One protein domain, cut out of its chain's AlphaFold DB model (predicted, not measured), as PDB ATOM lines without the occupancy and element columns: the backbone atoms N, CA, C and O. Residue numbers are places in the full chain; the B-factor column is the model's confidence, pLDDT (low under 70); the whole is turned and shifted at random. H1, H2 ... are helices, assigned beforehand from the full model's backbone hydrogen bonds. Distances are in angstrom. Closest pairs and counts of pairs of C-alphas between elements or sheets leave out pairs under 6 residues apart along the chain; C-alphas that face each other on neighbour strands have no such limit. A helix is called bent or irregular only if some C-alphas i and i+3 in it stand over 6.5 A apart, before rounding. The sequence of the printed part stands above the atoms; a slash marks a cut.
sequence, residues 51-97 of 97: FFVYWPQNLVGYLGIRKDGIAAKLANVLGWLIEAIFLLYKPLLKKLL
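What this domain is: This is residues 51 to 97 of the 97 residues of an uncharacterized protein of Lactobacillus pantheris DSM 15945 = JCM 12539 = NBRC 106106 (UniProt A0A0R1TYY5). One long helix, H2, makes the longest axis, and the short helix H1 packs steeply across its first part, with the stretch between them folding back; residues 81 to 97, nearly all in H2, stick out as a free arm with a kink near residue 90. The printed part has 47 residues with two named helices, H1 then H2 along the chain, and no named strand; the class is all helix. The whole is loose, with a radius of gyration of the C-alphas of 13.4 A, and spans 40 by 16 by 15 A, the arm making the length.

How they stand to each other: Look first at H2, residues 70 to 96, and then at H1, residues 55 to 62, which touches it. H2 touches H1 with residues 72 to 80 alone; find the closest C-alphas at Pro 56 and Asn 76, 4.9 A apart. The two helices run opposite ways at a steep tilt of 53 degrees. Every O i to N i+4 pair is within hydrogen-bond range in H1, and 21 of 23 are in H2.

Where its parts are: Find C-alpha 70 at (501.651, 356.433, 352.708); from there H2 runs 37.4 A to C-alpha 96 at (514.989, 367.491, 385.858). Along the way it has a kink of 51 degrees near residue 90, and it is irregular, with C-alphas 88 and 91 standing 7.3 A apart. H1 begins at C-alpha 55, at (505.002, 370.271, 358.729), and its last C-alpha, that of Tyr 62, is 10.7 A away.

The domain as a whole: The two C-alphas farthest apart are those of Asp 68 and Lys 95, at 40.3 A. The printed part has no cut, and the link from H1 to H2, 7 residues, is short. Without the stretch that stands free, the body spans 19 by 16 by 12 A. The mean pLDDT of the printed part is 93.3; look for low confidence at residue 97, the chain's last residue, which is under 70.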
ATOM      1  N   PHE A  51     500.847 374.735 355.966       94.50
ATOM      2  CA  PHE A  51     502.269 374.464 356.134       94.50
ATOM      3  C   PHE A  51     502.572 373.853 357.506       94.50
ATOM      4  O   PHE A  51     503.223 372.810 357.559       94.50
ATOM      5  N   PHE A  52     502.054 374.448 358.587       95.44
ATOM      6  CA  PHE A  52     502.257 373.948 359.946       95.44
ATOM      7  C   PHE A  52     501.479 372.661 360.218       95.44
ATOM      8  O   PHE A  52     502.032 371.733 360.788       95.44
ATOM      9  N   VAL A  53     500.230 372.533 359.764       95.56
ATOM     10  CA  VAL A  53     499.454 371.288 359.952       95.56
ATOM     11  C   VAL A  53     500.147 370.079 359.312       95.56
ATOM     12  O   VAL A  53     500.115 368.972 359.857       95.56
ATOM     13  N   TYR A  54     500.799 370.299 358.170       96.12
ATOM     14  CA  TYR A  54     501.513 369.272 357.418       96.12
ATOM     15  C   TYR A  54     503.038 369.404 357.525       96.12
ATOM     16  O   TYR A  54     503.758 368.961 356.626       96.12
ATOM     17  N   TRP A  55     503.564 370.015 358.596       95.44
ATOM     18  CA  TRP A  55     505.002 370.271 358.729       95.44
ATOM     19  C   TRP A  55     505.859 368.991 358.669       95.44
ATOM     20  O   TRP A  55     506.844 368.995 357.921       95.44
ATOM     21  N   PRO A  56     505.492 367.862 359.318       95.56
ATOM     22  CA  PRO A  56     506.290 366.641 359.232       95.56
ATOM     23  C   PRO A  56     506.235 366.024 357.830       95.56
ATOM     24  O   PRO A  56     507.251 365.561 357.312       95.56
ATOM     25  N   GLN A  57     505.066 366.063 357.176       96.38
ATOM     26  CA  GLN A  57     504.899 365.617 355.789       96.38
ATOM     27  C   GLN A  57     505.731 366.467 354.813       96.38
ATOM     28  O   GLN A  57     506.341 365.943 353.881       96.38
ATOM     29  N   ASN A  58     505.779 367.784 355.028       94.75
ATOM     30  CA  ASN A  58     506.594 368.702 354.239       94.75
ATOM     31  C   ASN A  58     508.092 368.434 354.426       94.75
ATOM     32  O   ASN A  58     508.828 368.461 353.439       94.75
ATOM     33  N   LEU A  59     508.521 368.110 355.650       94.81
ATOM     34  CA  LEU A  59     509.910 367.781 355.971       94.81
ATOM     35  C   LEU A  59     510.380 366.511 355.252       94.81
ATOM     36  O   LEU A  59     511.418 366.519 354.600       94.81
ATOM     37  N   VAL A  60     509.605 365.425 355.305       95.62
ATOM     38  CA  VAL A  60     509.962 364.205 354.557       95.62
ATOM     39  C   VAL A  60     509.855 364.406 353.044       95.62
ATOM     40  O   VAL A  60     510.613 363.803 352.287       95.62
ATOM     41  N   GLY A  61     508.974 365.309 352.605       94.75
ATOM     42  CA  GLY A  61     508.899 365.770 351.221       94.75
ATOM     43  C   GLY A  61     510.201 366.391 350.722       94.75
ATOM     44  O   GLY A  61     510.623 366.111 349.603       94.75
ATOM     45  N   TYR A  62     510.864 367.180 351.568       92.75
ATOM     46  CA  TYR A  62     512.180 367.751 351.269       92.75
ATOM     47  C   TYR A  62     513.263 366.672 351.093       92.75
ATOM     48  O   TYR A  62     514.166 366.831 350.281       92.75
ATOM     49  N   LEU A  63     513.129 365.533 351.778       94.56
ATOM     50  CA  LEU A  63     514.026 364.378 351.640       94.56
ATOM     51  C   LEU A  63     513.718 363.502 350.407       94.56
ATOM     52  O   LEU A  63     514.264 362.409 350.276       94.56
ATOM     53  N   GLY A  64     512.833 363.949 349.510       93.31
ATOM     54  CA  GLY A  64     512.473 363.234 348.282       93.31
ATOM     55  C   GLY A  64     511.354 362.201 348.447       93.31
ATOM     56  O   GLY A  64     511.023 361.493 347.495       93.31
ATOM     57  N   ILE A  65     510.725 362.112 349.623       94.00
ATOM     58  CA  ILE A  65     509.565 361.237 349.824       94.00
ATOM     59  C   ILE A  65     508.331 361.900 349.206       94.00
ATOM     60  O   ILE A  65     508.007 363.050 349.485       94.00
ATOM     61  N   ARG A  66     507.593 361.166 348.368       93.19
ATOM     62  CA  ARG A  66     506.369 361.685 347.741       93.19
ATOM     63  C   ARG A  66     505.367 362.127 348.812       93.19
ATOM     64  O   ARG A  66     504.907 361.293 349.591       93.19
ATOM     65  N   LYS A  67     504.980 363.409 348.801       89.12
ATOM     66  CA  LYS A  67     504.078 364.005 349.802       89.12
ATOM     67  C   LYS A  67     502.729 363.289 349.905       89.12
ATOM     68  O   LYS A  67     502.207 363.174 351.003       89.12
ATOM     69  N   ASP A  68     502.200 362.750 348.809       91.06
ATOM     70  CA  ASP A  68     500.907 362.042 348.813       91.06
ATOM     71  C   ASP A  68     501.017 360.549 349.171       91.06
ATOM     72  O   ASP A  68     500.009 359.840 349.259       91.06
ATOM     73  N   GLY A  69     502.241 360.056 349.377       93.25
ATOM     74  CA  GLY A  69     502.518 358.665 349.708       93.25
ATOM     75  C   GLY A  69     502.149 358.296 351.145       93.25
ATOM     76  O   GLY A  69     502.088 359.136 352.042       93.25
ATOM     77  N   ILE A  70     501.960 356.992 351.380       95.94
ATOM     78  CA  ILE A  70     501.651 356.433 352.708       95.94
ATOM     79  C   ILE A  70     502.726 356.831 353.729       95.94
ATOM     80  O   ILE A  70     502.394 357.269 354.825       95.94
ATOM     81  N   ALA A  71     504.006 356.751 353.346       93.81
ATOM     82  CA  ALA A  71     505.127 357.131 354.204       93.81
ATOM     83  C   ALA A  71     505.033 358.586 354.694       93.81
ATOM     84  O   ALA A  71     505.257 358.860 355.869       93.81
ATOM     85  N   ALA A  72     504.642 359.514 353.817       95.50
ATOM     86  CA  ALA A  72     504.538 360.926 354.158       95.50
ATOM     87  C   ALA A  72     503.345 361.215 355.087       95.50
ATOM     88  O   ALA A  72     503.461 361.997 356.029       95.50
ATOM     89  N   LYS A  73     502.223 360.511 354.891       95.44
ATOM     90  CA  LYS A  73     501.067 360.570 355.801       95.44
ATOM     91  C   LYS A  73     501.401 360.000 357.182       95.44
ATOM     92  O   LYS A  73     501.038 360.603 358.189       95.44
ATOM     93  N   LEU A  74     502.128 358.880 357.235       96.81
ATOM     94  CA  LEU A  74     502.609 358.293 358.490       96.81
ATOM     95  C   LEU A  74     503.569 359.235 359.220       96.81
ATOM     96  O   LEU A  74     503.424 359.417 360.424       96.81
ATOM     97  N   ALA A  75     504.490 359.883 358.503       95.94
ATOM     98  CA  ALA A  75     505.365 360.897 359.085       95.94
ATOM     99  C   ALA A  75     504.564 362.042 359.721       95.94
ATOM    100  O   ALA A  75     504.899 362.476 360.819       95.94
ATOM    101  N   ASN A  76     503.472 362.481 359.081       96.69
ATOM    102  CA  ASN A  76     502.580 363.494 359.643       96.69
ATOM    103  C   ASN A  76     501.976 363.053 360.982       96.69
ATOM    104  O   ASN A  76     502.057 363.778 361.968       96.69
ATOM    105  N   VAL A  77     501.408 361.845 361.023       96.81
ATOM    106  CA  VAL A  77     500.805 361.272 362.237       96.81
ATOM    107  C   VAL A  77     501.847 361.129 363.350       96.81
ATOM    108  O   VAL A  77     501.612 361.565 364.474       96.81
ATOM    109  N   LEU A  78     503.013 360.558 363.038       97.12
ATOM    110  CA  LEU A  78     504.091 360.354 364.006       97.12
ATOM    111  C   LEU A  78     504.660 361.677 364.522       97.12
ATOM    112  O   LEU A  78     504.899 361.796 365.720       97.12
ATOM    113  N   GLY A  79     504.831 362.679 363.656       96.19
ATOM    114  CA  GLY A  79     505.292 364.009 364.053       96.19
ATOM    115  C   GLY A  79     504.374 364.646 365.094       96.19
ATOM    116  O   GLY A  79     504.847 365.078 366.143       96.19
ATOM    117  N   TRP A  80     503.057 364.599 364.867       96.94
ATOM    118  CA  TRP A  80     502.074 365.101 365.831       96.94
ATOM    119  C   TRP A  80     502.050 364.307 367.140       96.94
ATOM    120  O   TRP A  80     501.915 364.901 368.208       96.94
ATOM    121  N   LEU A  81     502.216 362.981 367.091       97.31
ATOM    122  CA  LEU A  81     502.323 362.163 368.305       97.31
ATOM    123  C   LEU A  81     503.566 362.523 369.127       97.31
ATOM    124  O   LEU A  81     503.465 362.682 370.342       97.31
ATOM    125  N   ILE A  82     504.719 362.688 368.476       95.94
ATOM    126  CA  ILE A  82     505.967 363.097 369.133       95.94
ATOM    127  C   ILE A  82     505.795 364.469 369.788       95.94
ATOM    128  O   ILE A  82     506.175 364.647 370.943       95.94
ATOM    129  N   GLU A  83     505.188 365.423 369.084       95.00
ATOM    130  CA  GLU A  83     504.957 366.771 369.601       95.00
ATOM    131  C   GLU A  83     503.977 366.775 370.784       95.00
ATOM    132  O   GLU A  83     504.242 367.409 371.808       95.00
ATOM    133  N   ALA A  84     502.899 365.990 370.711       95.50
ATOM    134  CA  ALA A  84     501.964 365.816 371.819       95.50
ATOM    135  C   ALA A  84     502.645 365.211 373.058       95.50
ATOM    136  O   ALA A  84     502.494 365.731 374.165       95.50
ATOM    137  N   ILE A  85     503.438 364.148 372.877       95.94
ATOM    138  CA  ILE A  85     504.223 363.536 373.957       95.94
ATOM    139  C   ILE A  85     505.185 364.576 374.544       95.94
ATOM    140  O   ILE A  85     505.207 364.785 375.755       95.94
ATOM    141  N   PHE A  86     505.936 365.286 373.704       94.56
ATOM    142  CA  PHE A  86     506.869 366.313 374.156       94.56
ATOM    143  C   PHE A  86     506.181 367.387 375.009       94.56
ATOM    144  O   PHE A  86     506.682 367.731 376.079       94.56
ATOM    145  N   LEU A  87     505.012 367.881 374.591       94.38
ATOM    146  CA  LEU A  87     504.249 368.881 375.342       94.38
ATOM    147  C   LEU A  87     503.769 368.363 376.702       94.38
ATOM    148  O   LEU A  87     503.864 369.097 377.687       94.38
ATOM    149  N   LEU A  88     503.313 367.109 376.775       94.94
ATOM    150  CA  LEU A  88     502.879 366.482 378.029       94.94
ATOM    151  C   LEU A  88     504.029 366.335 379.032       94.94
ATOM    152  O   LEU A  88     503.854 366.604 380.220       94.94
ATOM    153  N   TYR A  89     505.216 365.948 378.562       93.81
ATOM    154  CA  TYR A  89     506.378 365.709 379.424       93.81
ATOM    155  C   TYR A  89     507.256 366.948 379.645       93.81
ATOM    156  O   TYR A  89     508.094 366.950 380.548       93.81
ATOM    157  N   LYS A  90     507.044 368.041 378.902       93.00
ATOM    158  CA  LYS A  90     507.788 369.305 379.037       93.00
ATOM    159  C   LYS A  90     507.901 369.819 380.483       93.00
ATOM    160  O   LYS A  90     508.997 370.238 380.855       93.00
ATOM    161  N   PRO A  91     506.846 369.804 381.326       90.44
ATOM    162  CA  PRO A  91     506.957 370.267 382.711       90.44
ATOM    163  C   PRO A  91     507.836 369.364 383.581       90.44
ATOM    164  O   PRO A  91     508.514 369.861 384.476       90.44
ATOM    165  N   LEU A  92     507.831 368.053 383.323       88.94
ATOM    166  CA  LEU A  92     508.670 367.082 384.030       88.94
ATOM    167  C   LEU A  92     510.137 367.244 383.621       88.94
ATOM    168  O   LEU A  92     511.002 367.313 384.486       88.94
ATOM    169  N   LEU A  93     510.401 367.408 382.321       84.88
ATOM    170  CA  LEU A  93     511.744 367.665 381.794       84.88
ATOM    171  C   LEU A  93     512.350 368.954 382.363       84.88
ATOM    172  O   LEU A  93     513.511 368.962 382.754       84.88
ATOM    173  N   LYS A  94     511.552 370.023 382.486       88.50
ATOM    174  CA  LYS A  94     511.985 371.296 383.090       88.50
ATOM    175  C   LYS A  94     512.333 371.218 384.577       88.50
ATOM    176  O   LYS A  94     512.949 372.143 385.079       88.50
ATOM    177  N   LYS A  95     511.858 370.200 385.296       86.88
ATOM    178  CA  LYS A  95     512.199 369.990 386.711       86.88
ATOM    179  C   LYS A  95     513.462 369.146 386.887       86.88
ATOM    180  O   LYS A  95     513.987 369.094 387.992       86.88
ATOM    181  N   LEU A  96     513.873 368.433 385.838       78.44
ATOM    182  CA  LEU A  96     514.989 367.491 385.858       78.44
ATOM    183  C   LEU A  96     516.303 368.113 385.347       78.44
ATOM    184  O   LEU A  96     517.372 367.619 385.692       78.44
ATOM    185  N   LEU A  97     516.198 369.157 384.517       68.69
ATOM    186  CA  LEU A  97     517.273 370.038 384.036       68.69
ATOM    187  C   LEU A  97     517.379 371.281 384.921       68.69
ATOM    188  O   LEU A  97     518.524 371.719 385.155       68.69
TER     189      LEU A  97